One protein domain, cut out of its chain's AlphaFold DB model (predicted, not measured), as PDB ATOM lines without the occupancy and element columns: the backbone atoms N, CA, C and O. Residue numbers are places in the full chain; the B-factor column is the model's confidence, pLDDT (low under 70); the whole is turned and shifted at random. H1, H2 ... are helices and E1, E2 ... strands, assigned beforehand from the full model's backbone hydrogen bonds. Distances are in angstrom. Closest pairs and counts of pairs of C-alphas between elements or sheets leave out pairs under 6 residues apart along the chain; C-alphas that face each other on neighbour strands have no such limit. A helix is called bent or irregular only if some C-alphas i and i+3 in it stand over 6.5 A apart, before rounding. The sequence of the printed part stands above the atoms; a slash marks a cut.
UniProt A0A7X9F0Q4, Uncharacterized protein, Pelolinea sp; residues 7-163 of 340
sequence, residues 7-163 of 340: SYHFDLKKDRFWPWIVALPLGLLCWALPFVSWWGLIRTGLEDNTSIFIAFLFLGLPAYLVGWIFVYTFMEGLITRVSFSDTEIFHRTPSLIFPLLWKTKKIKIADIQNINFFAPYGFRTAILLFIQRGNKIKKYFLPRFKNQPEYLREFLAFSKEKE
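What this domain is: This is residues 7 to 163 of the 340 residues of an uncharacterized protein of Pelolinea sp (UniProt A0A7X9F0Q4). A long helical arm, in which H2 and H3 fold back on each other, runs from a head built of two small antiparallel sheets and H4. The arm makes much of the length; in the head, H4 is over the strongly twisted second sheet and grazes the first. Look for 157 printed residues with four named helices and seven named strands, in the order E1 H1 H2 H3 E2 E3 E4 E5 E6 E7 H4; the sheets run E1 E2 E3 E4 and E5 E6 E7. The class is mixed, helices and strands, and the whole is loose, with a radius of gyration of the C-alphas of 20.8 A and spans of 71 by 39 by 23 A.

How they stand to each other: Start at the sheet of E1, residues 7 to 9, E2, 81 to 84, E3, 88 to 94, and E4, 102 to 108. N 8 and O 82 are 2.8 A apart, N 83 and O 90 2.9 A, and N 91 and O 105 2.9 A, each within hydrogen-bond range. E2, E3 and E4 form a meander, each strand the antiparallel neighbour of the one before. So do E5, residues 112 to 121, E6, 124 to 133, and E7, 136 to 143: N 116 and O 128 are 2.8 A apart, as are N 129 and O 140. E5 bends by 80 degrees at residue 118. The C-alphas of His 91 in E3 and Leu 142 in E7 are 7.5 A apart, the closest of those strands. H4, residues 149 to 161, lies over E5 and E6 at a height over the sheet of 10.3 A; it runs along the strands, at 19 degrees to E5 on the local plane. It only grazes the first sheet, with residues 150 to 155. H3, residues 50 to 79, grazes that sheet with residues 71 to 79; its closest C-alphas with E3 are those of Glu 76 and Pro 94, 5.8 A. Farther out, H2, residues 24 to 44, was assigned as one helix by its hydrogen bonds but is bent: C-alphas 31 and 34 are 6.9 A apart. Its arm H2a, 24 to 31, touches H3, closest at the C-alphas of Trp 31 and Gly 67, 4.2 A, opposite ways at a tilt of 36 degrees, only just steep. H2b, 34 to 44, and H3 form a helical hairpin at a shallow tilt of 30 degrees, closest at the C-alphas of Pro 34 and Gly 60, 4.5 A. H1, residues 18 to 22, touches H3, closest at the C-alphas of Trp 20 and Phe 74, 6.0 A. Every O i to N i+4 pair is within hydrogen-bond range in H1, H2a and H2b, with 25 of 26 in H3 and 8 of 9 in H4.

Where its parts are: Find C-alpha 7, where E1 begins, at (-34.897, -33.939, 218.205). H3 runs 41.3 A from C-alpha 50 at (-8.192, -32.576, 263.575) to C-alpha 79; E6 spans 26.5 A, E7 22.9 A and H2b 15.3 A. H4 spans 19.2 A and ends at C-alpha 161, (-53.902, -26.354, 217.326).

The domain as a whole: The C-alphas farthest apart, of Gly 45 and Glu 163, are 71.8 A apart. The printed part has no cut and no long link. Mean pLDDT of the printed part is 76.3; residues 15, 37, 40 to 61, 120 to 124 and 158 to 163 are under 70.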
ATOM      1  N   SER A   7     -35.773 -33.965 217.027       84.62
ATOM      2  CA  SER A   7     -34.897 -33.939 218.205       84.62
ATOM      3  C   SER A   7     -33.942 -32.758 218.154       84.62
ATOM      4  O   SER A   7     -33.226 -32.555 217.176       84.62
ATOM      5  N   TYR A   8     -33.912 -32.008 219.248       87.06
ATOM      6  CA  TYR A   8     -33.184 -30.758 219.397       87.06
ATOM      7  C   TYR A   8     -32.156 -30.884 220.520       87.06
ATOM      8  O   TYR A   8     -32.412 -31.516 221.550       87.06
ATOM      9  N   HIS A   9     -30.974 -30.312 220.320       86.31
ATOM     10  CA  HIS A   9     -29.825 -30.474 221.209       86.31
ATOM     11  C   HIS A   9     -28.908 -29.253 221.149       86.31
ATOM     12  O   HIS A   9     -28.974 -28.451 220.219       86.31
ATOM     13  N   PHE A  10     -28.022 -29.122 222.135       80.62
ATOM     14  CA  PHE A  10     -27.016 -28.066 222.107       80.62
ATOM     15  C   PHE A  10     -25.981 -28.325 221.007       80.62
ATOM     16  O   PHE A  10     -25.530 -29.455 220.804       80.62
ATOM     17  N   ASP A  11     -25.590 -27.268 220.304       77.25
ATOM     18  CA  ASP A  11     -24.451 -27.272 219.392       77.25
ATOM     19  C   ASP A  11     -23.204 -26.840 220.175       77.25
ATOM     20  O   ASP A  11     -23.112 -25.711 220.666       77.25
ATOM     21  N   LEU A  12     -22.220 -27.736 220.286       70.38
ATOM     22  CA  LEU A  12     -21.001 -27.509 221.071       70.38
ATOM     23  C   LEU A  12     -20.250 -26.231 220.665       70.38
ATOM     24  O   LEU A  12     -19.694 -25.531 221.522       70.38
ATOM     25  N   LYS A  13     -20.248 -25.905 219.368       70.00
ATOM     26  CA  LYS A  13     -19.537 -24.750 218.815       70.00
ATOM     27  C   LYS A  13     -20.407 -23.500 218.891       70.00
ATOM     28  O   LYS A  13     -19.961 -22.479 219.417       70.00
ATOM     29  N   LYS A  14     -21.651 -23.576 218.409       73.06
ATOM     30  CA  LYS A  14     -22.522 -22.396 218.283       73.06
ATOM     31  C   LYS A  14     -23.138 -21.948 219.612       73.06
ATOM     32  O   LYS A  14     -23.321 -20.748 219.814       73.06
ATOM     33  N   ASP A  15     -23.386 -22.860 220.554       67.31
ATOM     34  CA  ASP A  15     -23.911 -22.529 221.890       67.31
ATOM     35  C   ASP A  15     -22.802 -22.215 222.915       67.31
ATOM     36  O   ASP A  15     -23.064 -22.123 224.115       67.31
ATOM     37  N   ARG A  16     -21.560 -21.995 222.444       70.25
ATOM     38  CA  ARG A  16     -20.378 -21.668 223.267       70.25
ATOM     39  C   ARG A  16     -20.137 -22.682 224.389       70.25
ATOM     40  O   ARG A  16     -19.759 -22.308 225.497       70.25
ATOM     41  N   PHE A  17     -20.347 -23.963 224.101       71.69
ATOM     42  CA  PHE A  17     -20.026 -25.043 225.029       71.69
ATOM     43  C   PHE A  17     -18.550 -25.464 224.958       71.69
ATOM     44  O   PHE A  17     -18.032 -26.016 225.923       71.69
ATOM     45  N   TRP A  18     -17.840 -25.118 223.877       73.00
ATOM     46  CA  TRP A  18     -16.408 -25.391 223.703       73.00
ATOM     47  C   TRP A  18     -15.483 -24.951 224.862       73.00
ATOM     48  O   TRP A  18     -14.552 -25.702 225.153       73.00
ATOM     49  N   PRO A  19     -15.709 -23.832 225.593       75.75
ATOM     50  CA  PRO A  19     -14.857 -23.468 226.726       75.75
ATOM     51  C   PRO A  19     -14.927 -24.502 227.856       75.75
ATOM     52  O   PRO A  19     -13.949 -24.694 228.569       75.75
ATOM     53  N   TRP A  20     -16.053 -25.212 227.988       74.75
ATOM     54  CA  TRP A  20     -16.212 -26.305 228.951       74.75
ATOM     55  C   TRP A  20     -15.469 -27.572 228.523       74.75
ATOM     56  O   TRP A  20     -15.075 -28.354 229.376       74.75
ATOM     57  N   ILE A  21     -15.231 -27.772 227.222       75.62
ATOM     58  CA  ILE A  21     -14.358 -28.850 226.736       75.62
ATOM     59  C   ILE A  21     -12.904 -28.520 227.093       75.62
ATOM     60  O   ILE A  21     -12.189 -29.355 227.634       75.62
ATOM     61  N   VAL A  22     -12.476 -27.281 226.838       76.69
ATOM     62  CA  VAL A  22     -11.094 -26.841 227.096       76.69
ATOM     63  C   VAL A  22     -10.777 -26.796 228.589       76.69
ATOM     64  O   VAL A  22      -9.682 -27.166 228.994       76.69
ATOM     65  N   ALA A  23     -11.738 -26.398 229.424       76.19
ATOM     66  CA  ALA A  23     -11.578 -26.381 230.875       76.19
ATOM     67  C   ALA A  23     -11.856 -27.745 231.546       76.19
ATOM     68  O   ALA A  23     -11.739 -27.853 232.766       76.19
ATOM     69  N   LEU A  24     -12.194 -28.794 230.783       75.50
ATOM     70  CA  LEU A  24     -12.484 -30.131 231.314       75.50
ATOM     71  C   LEU A  24     -11.346 -30.731 232.152       75.50
ATOM     72  O   LEU A  24     -11.644 -31.240 233.233       75.50
ATOM     73  N   PRO A  25     -10.063 -30.618 231.757       77.31
ATOM     74  CA  PRO A  25      -8.960 -31.074 232.598       77.31
ATOM     75  C   PRO A  25      -8.940 -30.380 233.966       77.31
ATOM     76  O   PRO A  25      -8.718 -31.036 234.977       77.31
ATOM     77  N   LEU A  26      -9.249 -29.079 234.021       74.12
ATOM     78  CA  LEU A  26      -9.309 -28.319 235.275       74.12
ATOM     79  C   LEU A  26     -10.487 -28.767 236.147       74.12
ATOM     80  O   LEU A  26     -10.322 -28.959 237.348       74.12
ATOM     81  N   GLY A  27     -11.659 -28.987 235.546       71.50
ATOM     82  CA  GLY A  27     -12.830 -29.502 236.258       71.50
ATOM     83  C   GLY A  27     -12.599 -30.898 236.845       71.50
ATOM     84  O   GLY A  27     -12.946 -31.142 238.000       71.50
ATOM     85  N   LEU A  28     -11.965 -31.792 236.079       78.06
ATOM     86  CA  LEU A  28     -11.597 -33.136 236.534       78.06
ATOM     87  C   LEU A  28     -10.527 -33.100 237.626       78.06
ATOM     88  O   LEU A  28     -10.651 -33.833 238.602       78.06
ATOM     89  N   LEU A  29      -9.528 -32.222 237.506       77.06
ATOM     90  CA  LEU A  29      -8.541 -31.999 238.561       77.06
ATOM     91  C   LEU A  29      -9.220 -31.540 239.850       77.06
ATOM     92  O   LEU A  29      -9.006 -32.161 240.882       77.06
ATOM     93  N   CYS A  30     -10.099 -30.532 239.805       77.44
ATOM     94  CA  CYS A  30     -10.852 -30.083 240.982       77.44
ATOM     95  C   CYS A  30     -11.724 -31.189 241.590       77.44
ATOM     96  O   CYS A  30     -11.862 -31.255 242.809       77.44
ATOM     97  N   TRP A  31     -12.293 -32.064 240.758       76.69
ATOM     98  CA  TRP A  31     -13.103 -33.189 241.218       76.69
ATOM     99  C   TRP A  31     -12.264 -34.310 241.852       76.69
ATOM    100  O   TRP A  31     -12.699 -34.907 242.833       76.69
ATOM    101  N   ALA A  32     -11.058 -34.568 241.332       77.12
ATOM    102  CA  ALA A  32     -10.141 -35.606 241.806       77.12
ATOM    103  C   ALA A  32      -9.285 -35.172 243.010       77.12
ATOM    104  O   ALA A  32      -8.920 -36.004 243.842       77.12
ATOM    105  N   LEU A  33      -8.986 -33.877 243.129       74.38
ATOM    106  CA  LEU A  33      -8.131 -33.285 244.163       74.38
ATOM    107  C   LEU A  33      -8.501 -33.698 245.601       74.38
ATOM    108  O   LEU A  33      -7.591 -34.063 246.340       74.38
ATOM    109  N   PRO A  34      -9.781 -33.737 246.018       74.44
ATOM    110  CA  PRO A  34     -10.154 -34.184 247.359       74.44
ATOM    111  C   PRO A  34      -9.764 -35.645 247.605       74.44
ATOM    112  O   PRO A  34      -9.305 -35.986 248.685       74.44
ATOM    113  N   PHE A  35      -9.888 -36.516 246.604       77.12
ATOM    114  CA  PHE A  35      -9.548 -37.932 246.747       77.12
ATOM    115  C   PHE A  35      -8.034 -38.150 246.806       77.12
ATOM    116  O   PHE A  35      -7.555 -38.926 247.629       77.12
ATOM    117  N   VAL A  36      -7.276 -37.428 245.976       74.00
ATOM    118  CA  VAL A  36      -5.807 -37.488 245.973       74.00
ATOM    119  C   VAL A  36      -5.241 -36.932 247.281       74.00
ATOM    120  O   VAL A  36      -4.378 -37.559 247.893       74.00
ATOM    121  N   SER A  37      -5.761 -35.798 247.754       67.69
ATOM    122  CA  SER A  37      -5.353 -35.197 249.026       67.69
ATOM    123  C   SER A  37      -5.736 -36.068 250.227       67.69
ATOM    124  O   SER A  37      -4.940 -36.197 251.151       67.69
ATOM    125  N   TRP A  38      -6.905 -36.721 250.198       71.69
ATOM    126  CA  TRP A  38      -7.320 -37.687 251.223       71.69
ATOM    127  C   TRP A  38      -6.390 -38.900 251.286       71.69
ATOM    128  O   TRP A  38      -5.965 -39.321 252.358       71.69
ATOM    129  N   TRP A  39      -6.022 -39.439 250.124       70.25
ATOM    130  CA  TRP A  39      -5.076 -40.546 250.038       70.25
ATOM    131  C   TRP A  39      -3.684 -40.158 250.553       70.25
ATOM    132  O   TRP A  39      -3.020 -40.949 251.223       70.25
ATOM    133  N   GLY A  40      -3.243 -38.934 250.252       64.62
ATOM    134  CA  GLY A  40      -2.010 -38.363 250.792       64.62
ATOM    135  C   GLY A  40      -2.044 -38.255 252.315       64.62
ATOM    136  O   GLY A  40      -1.089 -38.669 252.964       64.62
ATOM    137  N   LEU A  41      -3.166 -37.791 252.873       64.56
ATOM    138  CA  LEU A  41      -3.394 -37.685 254.316       64.56
ATOM    139  C   LEU A  41      -3.225 -39.024 255.030       64.56
ATOM    140  O   LEU A  41      -2.371 -39.114 255.912       64.56
ATOM    141  N   ILE A  42      -3.937 -40.053 254.560       68.44
ATOM    142  CA  ILE A  42      -3.862 -41.420 255.101       68.44
ATOM    143  C   ILE A  42      -2.430 -41.963 255.043       68.44
ATOM    144  O   ILE A  42      -1.949 -42.601 255.972       68.44
ATOM    145  N   ARG A  43      -1.705 -41.717 253.945       64.06
ATOM    146  CA  ARG A  43      -0.316 -42.190 253.812       64.06
ATOM    147  C   ARG A  43       0.652 -41.524 254.784       64.06
ATOM    148  O   ARG A  43       1.690 -42.106 255.079       64.06
ATOM    149  N   THR A  44       0.347 -40.309 255.221       65.94
ATOM    150  CA  THR A  44       1.194 -39.543 256.140       65.94
ATOM    151  C   THR A  44       0.855 -39.763 257.615       65.94
ATOM    152  O   THR A  44       1.583 -39.247 258.459       65.94
ATOM    153  N   GLY A  45      -0.210 -40.510 257.942       57.03
ATOM    154  CA  GLY A  45      -0.666 -40.695 259.327       57.03
ATOM    155  C   GLY A  45      -1.204 -39.404 259.958       57.03
ATOM    156  O   GLY A  45      -1.208 -39.256 261.178       57.03
ATOM    157  N   LEU A  46      -1.571 -38.418 259.133       53.88
ATOM    158  CA  LEU A  46      -2.026 -37.091 259.562       53.88
ATOM    159  C   LEU A  46      -3.556 -36.979 259.585       53.88
ATOM    160  O   LEU A  46      -4.087 -35.914 259.902       53.88
ATOM    161  N   GLU A  47      -4.267 -38.057 259.261       60.00
ATOM    162  CA  GLU A  47      -5.726 -38.156 259.307       60.00
ATOM    163  C   GLU A  47      -6.299 -37.915 260.710       60.00
ATOM    164  O   GLU A  47      -7.367 -37.312 260.826       60.00
ATOM    165  N   ASP A  48      -5.557 -38.284 261.758       58.16
ATOM    166  CA  ASP A  48      -5.949 -38.093 263.161       58.16
ATOM    167  C   ASP A  48      -5.732 -36.651 263.647       58.16
ATOM    168  O   ASP A  48      -6.213 -36.248 264.710       58.16
ATOM    169  N   ASN A  49      -5.024 -35.829 262.865       55.75
ATOM    170  CA  ASN A  49      -4.845 -34.425 263.185       55.75
ATOM    171  C   ASN A  49      -6.083 -33.626 262.760       55.75
ATOM    172  O   ASN A  49      -6.223 -33.206 261.607       55.75
ATOM    173  N   THR A  50      -6.943 -33.332 263.736       55.81
ATOM    174  CA  THR A  50      -8.192 -32.576 263.575       55.81
ATOM    175  C   THR A  50      -8.017 -31.281 262.778       55.81
ATOM    176  O   THR A  50      -8.874 -30.934 261.970       55.81
ATOM    177  N   SER A  51      -6.906 -30.560 262.955       48.12
ATOM    178  CA  SER A  51      -6.668 -29.295 262.246       48.12
ATOM    179  C   SER A  51      -6.407 -29.495 260.749       48.12
ATOM    180  O   SER A  51      -6.930 -28.747 259.920       48.12
ATOM    181  N   ILE A  52      -5.668 -30.545 260.393       59.97
ATOM    182  CA  ILE A  52      -5.335 -30.888 259.009       59.97
ATOM    183  C   ILE A  52      -6.552 -31.515 258.318       59.97
ATOM    184  O   ILE A  52      -6.856 -31.170 257.177       59.97
ATOM    185  N   PHE A  53      -7.314 -32.347 259.030       59.88
ATOM    186  CA  PHE A  53      -8.586 -32.894 258.558       59.88
ATOM    187  C   PHE A  53      -9.625 -31.794 258.268       59.88
ATOM    188  O   PHE A  53     -10.285 -31.806 257.228       59.88
ATOM    189  N   ILE A  54      -9.737 -30.792 259.146       59.69
ATOM    190  CA  ILE A  54     -10.610 -29.630 258.924       59.69
ATOM    191  C   ILE A  54     -10.124 -28.817 257.718       59.69
ATOM    192  O   ILE A  54     -10.932 -28.477 256.854       59.69
ATOM    193  N   ALA A  55      -8.821 -28.541 257.604       56.53
ATOM    194  CA  ALA A  55      -8.263 -27.840 256.445       56.53
ATOM    195  C   ALA A  55      -8.551 -28.590 255.131       56.53
ATOM    196  O   ALA A  55      -8.953 -27.982 254.136       56.53
ATOM    197  N   PHE A  56      -8.434 -29.918 255.150       67.25
ATOM    198  CA  PHE A  56      -8.799 -30.792 254.044       67.25
ATOM    199  C   PHE A  56     -10.280 -30.688 253.673       67.25
ATOM    200  O   PHE A  56     -10.591 -30.542 252.495       67.25
ATOM    201  N   LEU A  57     -11.201 -30.699 254.638       65.38
ATOM    202  CA  LEU A  57     -12.629 -30.525 254.360       65.38
ATOM    203  C   LEU A  57     -12.930 -29.151 253.744       65.38
ATOM    204  O   LEU A  57     -13.692 -29.061 252.779       65.38
ATOM    205  N   PHE A  58     -12.305 -28.087 254.251       66.44
ATOM    206  CA  PHE A  58     -12.520 -26.723 253.759       66.44
ATOM    207  C   PHE A  58     -11.934 -26.462 252.367       66.44
ATOM    208  O   PHE A  58     -12.458 -25.613 251.654       66.44
ATOM    209  N   LEU A  59     -10.893 -27.184 251.951       65.12
ATOM    210  CA  LEU A  59     -10.337 -27.101 250.593       65.12
ATOM    211  C   LEU A  59     -10.961 -28.128 249.640       65.12
ATOM    212  O   LEU A  59     -11.293 -27.810 248.496       65.12
ATOM    213  N   GLY A  60     -11.160 -29.352 250.118       66.62
ATOM    214  CA  GLY A  60     -11.650 -30.488 249.351       66.62
ATOM    215  C   GLY A  60     -13.130 -30.383 249.009       66.62
ATOM    216  O   GLY A  60     -13.500 -30.607 247.860       66.62
ATOM    217  N   LEU A  61     -13.995 -29.993 249.951       69.12
ATOM    218  CA  LEU A  61     -15.437 -29.923 249.692       69.12
ATOM    219  C   LEU A  61     -15.788 -28.849 248.639       69.12
ATOM    220  O   LEU A  61     -16.548 -29.154 247.715       69.12
ATOM    221  N   PRO A  62     -15.221 -27.625 248.683       72.56
ATOM    222  CA  PRO A  62     -15.437 -26.645 247.621       72.56
ATOM    223  C   PRO A  62     -14.833 -27.073 246.282       72.56
ATOM    224  O   PRO A  62     -15.496 -26.911 245.258       72.56
ATOM    225  N   ALA A  63     -13.628 -27.657 246.269       70.50
ATOM    226  CA  ALA A  63     -13.015 -28.173 245.041       70.50
ATOM    227  C   ALA A  63     -13.886 -29.263 244.394       70.50
ATOM    228  O   ALA A  63     -14.171 -29.197 243.196       70.50
ATOM    229  N   TYR A  64     -14.406 -30.188 245.206       76.75
ATOM    230  CA  TYR A  64     -15.341 -31.224 244.778       76.75
ATOM    231  C   TYR A  64     -16.608 -30.628 244.165       76.75
ATOM    232  O   TYR A  64     -17.006 -31.026 243.073       76.75
ATOM    233  N   LEU A  65     -17.237 -29.657 244.836       79.12
ATOM    234  CA  LEU A  65     -18.461 -29.008 244.355       79.12
ATOM    235  C   LEU A  65     -18.233 -28.249 243.044       79.12
ATOM    236  O   LEU A  65     -19.075 -28.311 242.148       79.12
ATOM    237  N   VAL A  66     -17.099 -27.559 242.909       78.38
ATOM    238  CA  VAL A  66     -16.715 -26.876 241.666       78.38
ATOM    239  C   VAL A  66     -16.528 -27.891 240.541       78.38
ATOM    240  O   VAL A  66     -17.112 -27.718 239.470       78.38
ATOM    241  N   GLY A  67     -15.795 -28.978 240.796       78.62
ATOM    242  CA  GLY A  67     -15.641 -30.085 239.851       78.62
ATOM    243  C   GLY A  67     -16.982 -30.715 239.468       78.62
ATOM    244  O   GLY A  67     -17.254 -30.940 238.292       78.62
ATOM    245  N   TRP A  68     -17.883 -30.899 240.432       80.75
ATOM    246  CA  TRP A  68     -19.214 -31.461 240.216       80.75
ATOM    247  C   TRP A  68     -20.091 -30.588 239.321       80.75
ATOM    248  O   TRP A  68     -20.681 -31.076 238.356       80.75
ATOM    249  N   ILE A  69     -20.160 -29.283 239.609       82.69
ATOM    250  CA  ILE A  69     -20.887 -28.308 238.784       82.69
ATOM    251  C   ILE A  69     -20.311 -28.296 237.370       82.69
ATOM    252  O   ILE A  69     -21.067 -28.230 236.398       82.69
ATOM    253  N   PHE A  70     -18.988 -28.389 237.249       83.25
ATOM    254  CA  PHE A  70     -18.308 -28.426 235.965       83.25
ATOM    255  C   PHE A  70     -18.706 -29.662 235.151       83.25
ATOM    256  O   PHE A  70     -19.204 -29.523 234.033       83.25
ATOM    257  N   VAL A  71     -18.546 -30.862 235.720       83.06
ATOM    258  CA  VAL A  71     -18.898 -32.133 235.068       83.06
ATOM    259  C   VAL A  71     -20.384 -32.153 234.713       83.06
ATOM    260  O   VAL A  71     -20.742 -32.532 233.601       83.06
ATOM    261  N   TYR A  72     -21.255 -31.673 235.603       84.88
ATOM    262  CA  TYR A  72     -22.686 -31.562 235.322       84.88
ATOM    263  C   TYR A  72     -22.978 -30.632 234.148       84.88
ATOM    264  O   TYR A  72     -23.702 -31.019 233.236       84.88
ATOM    265  N   THR A  73     -22.393 -29.435 234.130       83.12
ATOM    266  CA  THR A  73     -22.605 -28.459 233.049       83.12
ATOM    267  C   THR A  73     -22.092 -29.006 231.717       83.12
ATOM    268  O   THR A  73     -22.749 -28.871 230.689       83.12
ATOM    269  N   PHE A  74     -20.943 -29.680 231.728       83.88
ATOM    270  CA  PHE A  74     -20.394 -30.345 230.551       83.88
ATOM    271  C   PHE A  74     -21.326 -31.446 230.024       83.88
ATOM    272  O   PHE A  74     -21.681 -31.451 228.842       83.88
ATOM    273  N   MET A  75     -21.795 -32.333 230.906       84.69
ATOM    274  CA  MET A  75     -22.729 -33.406 230.549       84.69
ATOM    275  C   MET A  75     -24.095 -32.870 230.118       84.69
ATOM    276  O   MET A  75     -24.738 -33.452 229.244       84.69
ATOM    277  N   GLU A  76     -24.528 -31.729 230.656       84.88
ATOM    278  CA  GLU A  76     -25.715 -31.015 230.195       84.88
ATOM    279  C   GLU A  76     -25.553 -30.585 228.731       84.88
ATOM    280  O   GLU A  76     -26.477 -30.770 227.944       84.88
ATOM    281  N   GLY A  77     -24.382 -30.093 228.329       82.62
ATOM    282  CA  GLY A  77     -24.097 -29.766 226.929       82.62
ATOM    283  C   GLY A  77     -24.127 -30.975 225.994       82.62
ATOM    284  O   GLY A  77     -24.656 -30.876 224.891       82.62
ATOM    285  N   LEU A  78     -23.597 -32.120 226.434       83.38
ATOM    286  CA  LEU A  78     -23.495 -33.327 225.602       83.38
ATOM    287  C   LEU A  78     -24.797 -34.126 225.493       83.38
ATOM    288  O   LEU A  78     -25.111 -34.678 224.437       83.38
ATOM    289  N   ILE A  79     -25.528 -34.253 226.601       85.38
ATOM    290  CA  ILE A  79     -26.622 -35.224 226.721       85.38
ATOM    291  C   ILE A  79     -27.997 -34.562 226.656       85.38
ATOM    292  O   ILE A  79     -28.981 -35.252 226.371       85.38
ATOM    293  N   THR A  80     -28.099 -33.252 226.899       87.44
ATOM    294  CA  THR A  80     -29.411 -32.602 226.901       87.44
ATOM    295  C   THR A  80     -30.025 -32.630 225.513       87.44
ATOM    296  O   THR A  80     -29.481 -32.069 224.560       87.44
ATOM    297  N   ARG A  81     -31.178 -33.291 225.417       89.31
ATOM    298  CA  ARG A  81     -31.963 -33.404 224.188       89.31
ATOM    299  C   ARG A  81     -33.432 -33.196 224.508       89.31
ATOM    300  O   ARG A  81     -33.926 -33.727 225.508       89.31
ATOM    301  N   VAL A  82     -34.116 -32.446 223.659       89.31
ATOM    302  CA  VAL A  82     -35.572 -32.316 223.687       89.31
ATOM    303  C   VAL A  82     -36.102 -32.887 222.389       89.31
ATOM    304  O   VAL A  82     -35.764 -32.383 221.324       89.31
ATOM    305  N   SER A  83     -36.903 -33.942 222.477       88.75
ATOM    306  CA  SER A  83     -37.554 -34.530 221.309       88.75
ATOM    307  C   SER A  83     -39.060 -34.337 221.377       88.75
ATOM    308  O   SER A  83     -39.636 -34.430 222.465       88.75
ATOM    309  N   PHE A  84     -39.685 -34.118 220.227       86.25
ATOM    310  CA  PHE A  84     -41.130 -34.013 220.091       86.25
ATOM    311  C   PHE A  84     -41.680 -35.244 219.388       86.25
ATOM    312  O   PHE A  84     -41.084 -35.796 218.466       86.25
ATOM    313  N   SER A  85     -42.827 -35.668 219.883       84.56
ATOM    314  CA  SER A  85     -43.778 -36.547 219.227       84.56
ATOM    315  C   SER A  85     -45.099 -35.783 219.131       84.56
ATOM    316  O   SER A  85     -45.290 -34.802 219.853       84.56
ATOM    317  N   ASP A  86     -46.034 -36.266 218.318       80.00
ATOM    318  CA  ASP A  86     -47.361 -35.667 218.129       80.00
ATOM    319  C   ASP A  86     -48.116 -35.424 219.453       80.00
ATOM    320  O   ASP A  86     -48.952 -34.532 219.555       80.00
ATOM    321  N   THR A  87     -47.830 -36.213 220.497       82.69
ATOM    322  CA  THR A  87     -48.557 -36.158 221.780       82.69
ATOM    323  C   THR A  87     -47.678 -35.882 222.999       82.69
ATOM    324  O   THR A  87     -48.192 -35.510 224.062       82.69
ATOM    325  N   GLU A  88     -46.357 -36.035 222.881       89.12
ATOM    326  CA  GLU A  88     -45.434 -35.996 224.014       89.12
ATOM    327  C   GLU A  88     -44.132 -35.253 223.694       89.12
ATOM    328  O   GLU A  88     -43.573 -35.354 222.606       89.12
ATOM    329  N   ILE A  89     -43.601 -34.570 224.706       89.00
ATOM    330  CA  ILE A  89     -42.266 -33.977 224.717       89.00
ATOM    331  C   ILE A  89     -41.371 -34.823 225.625       89.00
ATOM    332  O   ILE A  89     -41.676 -35.046 226.804       89.00
ATOM    333  N   PHE A  90     -40.232 -35.255 225.095       90.19
ATOM    334  CA  PHE A  90     -39.209 -36.010 225.808       90.19
ATOM    335  C   PHE A  90     -38.030 -35.100 226.127       90.19
ATOM    336  O   PHE A  90     -37.341 -34.636 225.227       90.19
ATOM    337  N   HIS A  91     -37.754 -34.881 227.410       91.25
ATOM    338  CA  HIS A  91     -36.602 -34.105 227.857       91.25
ATOM    339  C   HIS A  91     -35.576 -35.012 228.535       91.25
ATOM    340  O   HIS A  91     -35.790 -35.487 229.656       91.25
ATOM    341  N   ARG A  92     -34.455 -35.250 227.856       89.50
ATOM    342  CA  ARG A  92     -33.297 -35.976 228.383       89.50
ATOM    343  C   ARG A  92     -32.325 -34.978 229.007       89.50
ATOM    344  O   ARG A  92     -31.970 -34.008 228.356       89.50
ATOM    345  N   THR A  93     -31.900 -35.220 230.246       89.06
ATOM    346  CA  THR A  93     -30.937 -34.385 230.997       89.06
ATOM    347  C   THR A  93     -30.007 -35.251 231.838       89.06
ATOM    348  O   THR A  93     -30.396 -36.371 232.183       89.06
ATOM    349  N   PRO A  94     -28.809 -34.770 232.209       86.94
ATOM    350  CA  PRO A  94     -27.987 -35.446 233.208       86.94
ATOM    351  C   PRO A  94     -28.711 -35.541 234.562       86.94
ATOM    352  O   PRO A  94     -29.543 -34.701 234.929       86.94
ATOM    353  N   SER A  95     -28.422 -36.593 235.324       85.69
ATOM    354  CA  SER A  95     -28.892 -36.712 236.702       85.69
ATOM    355  C   SER A  95     -28.107 -35.757 237.603       85.69
ATOM    356  O   SER A  95     -26.900 -35.610 237.473       85.69
ATOM    357  N   LEU A  96     -28.797 -35.121 238.553       78.50
ATOM    358  CA  LEU A  96     -28.162 -34.230 239.535       78.50
ATOM    359  C   LEU A  96     -27.238 -34.996 240.494       78.50
ATOM    360  O   LEU A  96     -26.246 -34.441 240.955       78.50
ATOM    361  N   ILE A  97     -27.585 -36.256 240.785       78.00
ATOM    362  CA  ILE A  97     -26.861 -37.134 241.717       78.00
ATOM    363  C   ILE A  97     -25.739 -37.889 240.998       78.00
ATOM    364  O   ILE A  97     -24.711 -38.174 241.592       78.00
ATOM    365  N   PHE A  98     -25.918 -38.190 239.711       80.06
ATOM    366  CA  PHE A  98     -24.921 -38.887 238.898       80.06
ATOM    367  C   PHE A  98     -24.854 -38.230 237.515       80.06
ATOM    368  O   PHE A  98     -25.551 -38.678 236.607       80.06
ATOM    369  N   PRO A  99     -24.044 -37.173 237.326       76.38
ATOM    370  CA  PRO A  99     -24.021 -36.394 236.086       76.38
ATOM    371  C   PRO A  99     -23.654 -37.209 234.840       76.38
ATOM    372  O   PRO A  99     -24.012 -36.831 233.728       76.38
ATOM    373  N   LEU A 100     -22.968 -38.340 235.035       80.94
ATOM    374  CA  LEU A 100     -22.615 -39.300 233.987       80.94
ATOM    375  C   LEU A 100     -23.809 -40.141 233.500       80.94
ATOM    376  O   LEU A 100     -23.774 -40.686 232.400       80.94
ATOM    377  N   LEU A 101     -24.873 -40.229 234.298       84.12
ATOM    378  CA  LEU A 101     -26.127 -40.886 233.945       84.12
ATOM    379  C   LEU A 101     -27.152 -39.845 233.503       84.12
ATOM    380  O   LEU A 101     -27.172 -38.714 233.989       84.12
ATOM    381  N   TRP A 102     -28.062 -40.237 232.616       86.00
ATOM    382  CA  TRP A 102     -29.162 -39.377 232.190       86.00
ATOM    383  C   TRP A 102     -30.506 -39.863 232.708       86.00
ATOM    384  O   TRP A 102     -30.731 -41.047 232.946       86.00
ATOM    385  N   LYS A 103     -31.431 -38.919 232.819       88.31
ATOM    386  CA  LYS A 103     -32.848 -39.150 233.072       88.31
ATOM    387  C   LYS A 103     -33.656 -38.571 231.920       88.31
ATOM    388  O   LYS A 103     -33.326 -37.504 231.399       88.31
ATOM    389  N   THR A 104     -34.738 -39.250 231.560       89.62
ATOM    390  CA  THR A 104     -35.673 -38.779 230.535       89.62
ATOM    391  C   THR A 104     -37.011 -38.496 231.188       89.62
ATOM    392  O   THR A 104     -37.606 -39.377 231.807       89.62
ATOM    393  N   LYS A 105     -37.495 -37.262 231.064       89.12
ATOM    394  CA  LYS A 105     -38.821 -36.869 231.532       89.12
ATOM    395  C   LYS A 105     -39.766 -36.733 230.347       89.12
ATOM    396  O   LYS A 105     -39.457 -36.020 229.399       89.12
ATOM    397  N   LYS A 106     -40.915 -37.402 230.439       90.50
ATOM    398  CA  LYS A 106     -42.005 -37.323 229.462       90.50
ATOM    399  C   LYS A 106     -43.042 -36.300 229.911       90.50
ATOM    400  O   LYS A 106     -43.377 -36.237 231.102       90.50
ATOM    401  N   ILE A 107     -43.524 -35.490 228.980       89.19
ATOM    402  CA  ILE A 107     -44.526 -34.447 229.205       89.19
ATOM    403  C   ILE A 107     -45.579 -34.590 228.118       89.19
ATOM    404  O   ILE A 107     -45.238 -34.514 226.946       89.19
ATOM    405  N   LYS A 108     -46.844 -34.774 228.489       87.38
ATOM    406  CA  LYS A 108     -47.937 -34.812 227.515       87.38
ATOM    407  C   LYS A 108     -48.274 -33.392 227.073       87.38
ATOM    408  O   LYS A 108     -48.407 -32.507 227.918       87.38
ATOM    409  N   ILE A 109     -48.430 -33.178 225.770       84.50
ATOM    410  CA  ILE A 109     -48.752 -31.860 225.193       84.50
ATOM    411  C   ILE A 109     -50.153 -31.403 225.626       84.50
ATOM    412  O   ILE A 109     -50.376 -30.217 225.890       84.50
ATOM    413  N   ALA A 110     -51.078 -32.354 225.795       83.06
ATOM    414  CA  ALA A 110     -52.424 -32.107 226.309       83.06
ATOM    415  C   ALA A 110     -52.407 -31.359 227.656       83.06
ATOM    416  O   ALA A 110     -53.147 -30.390 227.819       83.06
ATOM    417  N   ASP A 111     -51.483 -31.714 228.553       85.00
ATOM    418  CA  ASP A 111     -51.384 -31.154 229.906       85.00
ATOM    419  C   ASP A 111     -50.833 -29.710 229.938       85.00
ATOM    420  O   ASP A 111     -50.850 -29.062 230.986       85.00
ATOM    421  N   ILE A 112     -50.290 -29.194 228.830       83.44
ATOM    422  CA  ILE A 112     -49.663 -27.863 228.768       83.44
ATOM    423  C   ILE A 112     -50.742 -26.786 228.590       83.44
ATOM    424  O   ILE A 112     -51.375 -26.715 227.543       83.44
ATOM    425  N   GLN A 113     -50.937 -25.917 229.579       79.69
ATOM    426  CA  GLN A 113     -51.914 -24.822 229.504       79.69
ATOM    427  C   GLN A 113     -51.352 -23.551 228.868       79.69
ATOM    428  O   GLN A 113     -52.047 -22.866 228.131       79.69
ATOM    429  N   ASN A 114     -50.108 -23.205 229.197       78.81
ATOM    430  CA  ASN A 114     -49.476 -21.973 228.740       78.81
ATOM    431  C   ASN A 114     -47.965 -22.190 228.583       78.81
ATOM    432  O   ASN A 114     -47.365 -23.035 229.264       78.81
ATOM    433  N   ILE A 115     -47.352 -21.419 227.692       80.31
ATOM    434  CA  ILE A 115     -45.943 -21.492 227.326       80.31
ATOM    435  C   ILE A 115     -45.360 -20.082 227.391       80.31
ATOM    436  O   ILE A 115     -45.786 -19.180 226.678       80.31
ATOM    437  N   ASN A 116     -44.332 -19.895 228.217       79.38
ATOM    438  CA  ASN A 116     -43.526 -18.682 228.210       79.38
ATOM    439  C   ASN A 116     -42.158 -18.978 227.579       79.38
ATOM    440  O   ASN A 116     -41.335 -19.698 228.141       79.38
ATOM    441  N   PHE A 117     -41.910 -18.390 226.411       76.56
ATOM    442  CA  PHE A 117     -40.708 -18.614 225.604       76.56
ATOM    443  C   PHE A 117     -39.434 -17.925 226.126       76.56
ATOM    444  O   PHE A 117     -38.330 -18.209 225.643       76.56
ATOM    445  N   PHE A 118     -39.567 -17.002 227.079       73.50
ATOM    446  CA  PHE A 118     -38.488 -16.126 227.543       73.50
ATOM    447  C   PHE A 118     -38.358 -16.138 229.071       73.50
ATOM    448  O   PHE A 118     -38.137 -15.105 229.700       73.50
ATOM    449  N   ALA A 119     -38.457 -17.316 229.687       71.62
ATOM    450  CA  ALA A 119     -38.265 -17.440 231.124       71.62
ATOM    451  C   ALA A 119     -36.764 -17.467 231.483       71.62
ATOM    452  O   ALA A 119     -35.992 -18.207 230.865       71.62
ATOM    453  N   PRO A 120     -36.307 -16.701 232.484       68.81
ATOM    454  CA  PRO A 120     -34.925 -16.778 232.943       68.81
ATOM    455  C   PRO A 120     -34.678 -18.073 233.729       68.81
ATOM    456  O   PRO A 120     -35.433 -18.420 234.636       68.81
ATOM    457  N   TYR A 121     -33.588 -18.772 233.407       63.78
ATOM    458  CA  TYR A 121     -33.136 -19.991 234.079       63.78
ATOM    459  C   TYR A 121     -31.616 -19.947 234.288       63.78
ATOM    460  O   TYR A 121     -30.817 -20.223 233.389       63.78
ATOM    461  N   GLY A 122     -31.201 -19.539 235.490       66.06
ATOM    462  CA  GLY A 122     -29.788 -19.303 235.801       66.06
ATOM    463  C   GLY A 122     -29.185 -18.217 234.901       66.06
ATOM    464  O   GLY A 122     -29.684 -17.094 234.860       66.06
ATOM    465  N   PHE A 123     -28.118 -18.557 234.171       61.91
ATOM    466  CA  PHE A 123     -27.470 -17.671 233.190       61.91
ATOM    467  C   PHE A 123     -28.078 -17.755 231.779       61.91
ATOM    468  O   PHE A 123     -27.619 -17.061 230.872       61.91
ATOM    469  N   ARG A 124     -29.081 -18.614 231.565       65.38
ATOM    470  CA  ARG A 124     -29.663 -18.903 230.248       65.38
ATOM    471  C   ARG A 124     -31.148 -18.554 230.219       65.38
ATOM    472  O   ARG A 124     -31.799 -18.398 231.247       65.38
ATOM    473  N   THR A 125     -31.686 -18.419 229.016       70.31
ATOM    474  CA  THR A 125     -33.134 -18.360 228.779       70.31
ATOM    475  C   THR A 125     -33.663 -19.774 228.572       70.31
ATOM    476  O   THR A 125     -33.038 -20.559 227.858       70.31
ATOM    477  N   ALA A 126     -34.808 -20.077 229.163       81.94
ATOM    478  CA  ALA A 126     -35.519 -21.341 229.059       81.94
ATOM    479  C   ALA A 126     -36.947 -21.106 228.553       81.94
ATOM    480  O   ALA A 126     -37.479 -19.995 228.621       81.94
ATOM    481  N   ILE A 127     -37.567 -22.173 228.065       82.94
ATOM    482  CA  ILE A 127     -38.995 -22.218 227.763       82.94
ATOM    483  C   ILE A 127     -39.692 -22.767 229.005       82.94
ATOM    484  O   ILE A 127     -39.403 -23.876 229.453       82.94
ATOM    485  N   LEU A 128     -40.576 -21.975 229.597       84.38
ATOM    486  CA  LEU A 128     -41.361 -22.361 230.759       84.38
ATOM    487  C   LEU A 128     -42.719 -22.895 230.306       84.38
ATOM    488  O   LEU A 128     -43.512 -22.174 229.710       84.38
ATOM    489  N   LEU A 129     -42.993 -24.146 230.654       85.00
ATOM    490  CA  LEU A 129     -44.273 -24.809 230.466       85.00
ATOM    491  C   LEU A 129     -45.080 -24.767 231.765       85.00
ATOM    492  O   LEU A 129     -44.581 -25.148 232.832       85.00
ATOM    493  N   PHE A 130     -46.339 -24.354 231.666       83.88
ATOM    494  CA  PHE A 130     -47.329 -24.482 232.730       83.88
ATOM    495  C   PHE A 130     -48.134 -25.757 232.490       83.88
ATOM    496  O   PHE A 130     -48.953 -25.817 231.580       83.88
ATOM    497  N   ILE A 131     -47.860 -26.795 233.279       84.75
ATOM    498  CA  ILE A 131     -48.429 -28.134 233.108       84.75
ATOM    499  C   ILE A 131     -49.509 -28.353 234.167       84.75
ATOM    500  O   ILE A 131     -49.206 -28.335 235.365       84.75
ATOM    501  N   GLN A 132     -50.745 -28.603 233.751       78.81
ATOM    502  CA  GLN A 132     -51.825 -28.984 234.652       78.81
ATOM    503  C   GLN A 132     -51.677 -30.454 235.051       78.81
ATOM    504  O   GLN A 132     -51.578 -31.345 234.213       78.81
ATOM    505  N   ARG A 133     -51.638 -30.725 236.356       78.88
ATOM    506  CA  ARG A 133     -51.707 -32.083 236.906       78.88
ATOM    507  C   ARG A 133     -52.758 -32.114 238.003       78.88
ATOM    508  O   ARG A 133     -52.514 -31.618 239.106       78.88
ATOM    509  N   GLY A 134     -53.916 -32.689 237.686       78.12
ATOM    510  CA  GLY A 134     -55.107 -32.578 238.529       78.12
ATOM    511  C   GLY A 134     -55.470 -31.105 238.745       78.12
ATOM    512  O   GLY A 134     -55.452 -30.314 237.805       78.12
ATOM    513  N   ASN A 135     -55.692 -30.712 240.001       75.12
ATOM    514  CA  ASN A 135     -56.083 -29.341 240.358       75.12
ATOM    515  C   ASN A 135     -54.901 -28.365 240.528       75.12
ATOM    516  O   ASN A 135     -55.094 -27.255 241.017       75.12
ATOM    517  N   LYS A 136     -53.662 -28.756 240.190       80.00
ATOM    518  CA  LYS A 136     -52.472 -27.906 240.375       80.00
ATOM    519  C   LYS A 136     -51.734 -27.659 239.063       80.00
ATOM    520  O   LYS A 136     -51.470 -28.589 238.303       80.00
ATOM    521  N   ILE A 137     -51.308 -26.414 238.862       79.38
ATOM    522  CA  ILE A 137     -50.435 -26.008 237.756       79.38
ATOM    523  C   ILE A 137     -48.978 -26.111 238.223       79.38
ATOM    524  O   ILE A 137     -48.574 -25.475 239.198       79.38
ATOM    525  N   LYS A 138     -48.169 -26.921 237.537       85.31
ATOM    526  CA  LYS A 138     -46.733 -27.083 237.796       85.31
ATOM    527  C   LYS A 138     -45.910 -26.387 236.720       85.31
ATOM    528  O   LYS A 138     -46.148 -26.558 235.531       85.31
ATOM    529  N   LYS A 139     -44.887 -25.655 237.157       85.38
ATOM    530  CA  LYS A 139     -43.897 -25.008 236.291       85.38
ATOM    531  C   LYS A 139     -42.825 -26.014 235.878       85.38
ATOM    532  O   LYS A 139     -42.270 -26.706 236.735       85.38
ATOM    533  N   TYR A 140     -42.519 -26.095 234.589       87.38
ATOM    534  CA  TYR A 140     -41.440 -26.932 234.078       87.38
ATOM    535  C   TYR A 140     -40.593 -26.190 233.050       87.38
ATOM    536  O   TYR A 140     -41.127 -25.598 232.123       87.38
ATOM    537  N   PHE A 141     -39.274 -26.233 233.217       86.19
ATOM    538  CA  PHE A 141     -38.338 -25.529 232.348       86.19
ATOM    539  C   PHE A 141     -37.735 -26.485 231.322       86.19
ATOM    540  O   PHE A 141     -37.236 -27.555 231.679       86.19
ATOM    541  N   LEU A 142     -37.757 -26.064 230.064       88.38
ATOM    542  CA  LEU A 142     -37.041 -26.677 228.957       88.38
ATOM    543  C   LEU A 142     -35.912 -25.753 228.489       88.38
ATOM    544  O   LEU A 142     -36.069 -24.528 228.516       88.38
ATOM    545  N   PRO A 143     -34.773 -26.305 228.045       85.31
ATOM    546  CA  PRO A 143     -33.698 -25.506 227.481       85.31
ATOM    547  C   PRO A 143     -34.179 -24.785 226.222       85.31
ATOM    548  O   PRO A 143     -35.055 -25.268 225.504       85.31
ATOM    549  N   ARG A 144     -33.584 -23.625 225.943       82.00
ATOM    550  CA  ARG A 144     -33.758 -22.930 224.670       82.00
ATOM    551  C   ARG A 144     -32.503 -23.091 223.824       82.00
ATOM    552  O   ARG A 144     -31.438 -22.611 224.210       82.00
ATOM    553  N   PHE A 145     -32.652 -23.710 222.660       80.12
ATOM    554  CA  PHE A 145     -31.584 -23.834 221.672       80.12
ATOM    555  C   PHE A 145     -31.575 -22.581 220.794       80.12
ATOM    556  O   PHE A 145     -32.533 -22.312 220.072       80.12
ATOM    557  N   LYS A 146     -30.523 -21.758 220.885       71.38
ATOM    558  CA  LYS A 146     -30.455 -20.485 220.138       71.38
ATOM    559  C   LYS A 146     -30.320 -20.695 218.632       71.38
ATOM    560  O   LYS A 146     -30.775 -19.860 217.861       71.38
ATOM    561  N   ASN A 147     -29.705 -21.806 218.240       71.25
ATOM    562  CA  ASN A 147     -29.305 -22.078 216.863       71.25
ATOM    563  C   ASN A 147     -30.250 -23.036 216.120       71.25
ATOM    564  O   ASN A 147     -29.928 -23.469 215.020       71.25
ATOM    565  N   GLN A 148     -31.399 -23.368 216.714       78.50
ATOM    566  CA  GLN A 148     -32.400 -24.264 216.133       78.50
ATOM    567  C   GLN A 148     -33.766 -23.557 216.146       78.50
ATOM    568  O   GLN A 148     -34.549 -23.762 217.069       78.50
ATOM    569  N   PRO A 149     -34.065 -22.673 215.171       76.81
ATOM    570  CA  PRO A 149     -35.321 -21.915 215.153       76.81
ATOM    571  C   PRO A 149     -36.554 -22.812 214.968       76.81
ATOM    572  O   PRO A 149     -37.639 -22.461 215.428       76.81
ATOM    573  N   GLU A 150     -36.380 -23.982 214.350       80.31
ATOM    574  CA  GLU A 150     -37.416 -25.012 214.193       80.31
ATOM    575  C   GLU A 150     -37.950 -25.498 215.544       80.31
ATOM    576  O   GLU A 150     -39.156 -25.648 215.696       80.31
ATOM    577  N   TYR A 151     -37.097 -25.556 216.571       81.69
ATOM    578  CA  TYR A 151     -37.488 -25.901 217.937       81.69
ATOM    579  C   TYR A 151     -38.600 -25.001 218.489       81.69
ATOM    580  O   TYR A 151     -39.504 -25.470 219.168       81.69
ATOM    581  N   LEU A 152     -38.552 -23.695 218.201       80.38
ATOM    582  CA  LEU A 152     -39.595 -22.757 218.629       80.38
ATOM    583  C   LEU A 152     -40.870 -22.904 217.788       80.38
ATOM    584  O   LEU A 152     -41.961 -22.661 218.302       80.38
ATOM    585  N   ARG A 153     -40.740 -23.307 216.518       80.50
ATOM    586  CA  ARG A 153     -41.882 -23.535 215.623       80.50
ATOM    587  C   ARG A 153     -42.727 -24.722 216.076       80.50
ATOM    588  O   ARG A 153     -43.943 -24.615 215.984       80.50
ATOM    589  N   GLU A 154     -42.116 -25.764 216.643       80.88
ATOM    590  CA  GLU A 154     -42.838 -26.903 217.242       80.88
ATOM    591  C   GLU A 154     -43.846 -26.427 218.296       80.88
ATOM    592  O   GLU A 154     -45.034 -26.713 218.223       80.88
ATOM    593  N   PHE A 155     -43.410 -25.595 219.246       80.75
ATOM    594  CA  PHE A 155     -44.305 -25.068 220.281       80.75
ATOM    595  C   PHE A 155     -45.388 -24.129 219.733       80.75
ATOM    596  O   PHE A 155     -46.490 -24.088 220.279       80.75
ATOM    597  N   LEU A 156     -45.087 -23.363 218.678       74.38
ATOM    598  CA  LEU A 156     -46.074 -22.503 218.019       74.38
ATOM    599  C   LEU A 156     -47.134 -23.318 217.266       74.38
ATOM    600  O   LEU A 156     -48.282 -22.884 217.215       74.38
ATOM    601  N   ALA A 157     -46.779 -24.485 216.719       70.88
ATOM    602  CA  ALA A 157     -47.723 -25.385 216.059       70.88
ATOM    603  C   ALA A 157     -48.772 -25.916 217.053       70.88
ATOM    604  O   ALA A 157     -49.968 -25.728 216.834       70.88
ATOM    605  N   PHE A 158     -48.343 -26.429 218.212       69.12
ATOM    606  CA  PHE A 158     -49.273 -26.923 219.240       69.12
ATOM    607  C   PHE A 158     -50.066 -25.810 219.940       69.12
ATOM    608  O   PHE A 158     -51.178 -26.037 220.414       69.12
ATOM    609  N   SER A 159     -49.514 -24.593 220.018       62.75
ATOM    610  CA  SER A 159     -50.249 -23.440 220.548       62.75
ATOM    611  C   SER A 159     -51.382 -22.999 219.622       62.75
ATOM    612  O   SER A 159     -52.380 -22.492 220.121       62.75
ATOM    613  N   LYS A 160     -51.234 -23.174 218.301       54.19
ATOM    614  CA  LYS A 160     -52.277 -22.861 217.312       54.19
ATOM    615  C   LYS A 160     -53.332 -23.960 217.210       54.19
ATOM    616  O   LYS A 160     -54.504 -23.647 217.082       54.19
ATOM    617  N   GLU A 161     -52.946 -25.231 217.322       50.88
ATOM    618  CA  GLU A 161     -53.902 -26.354 217.326       50.88
ATOM    619  C   GLU A 161     -54.831 -26.366 218.550       50.88
ATOM    620  O   GLU A 161     -55.908 -26.955 218.497       50.88
ATOM    621  N   LYS A 162     -54.450 -25.693 219.645       50.19
ATOM    622  CA  LYS A 162     -55.312 -25.489 220.820       50.19
ATOM    623  C   LYS A 162     -56.336 -24.355 220.670       50.19
ATOM    624  O   LYS A 162     -57.164 -24.210 221.565       50.19
ATOM    625  N   GLU A 163     -56.333 -23.610 219.561       43.97
ATOM    626  CA  GLU A 163     -57.415 -22.686 219.197       43.97
ATOM    627  C   GLU A 163     -58.166 -23.174 217.947       43.97
ATOM    628  O   GLU A 163     -57.869 -22.789 216.815       43.97
TER     629      GLU A 163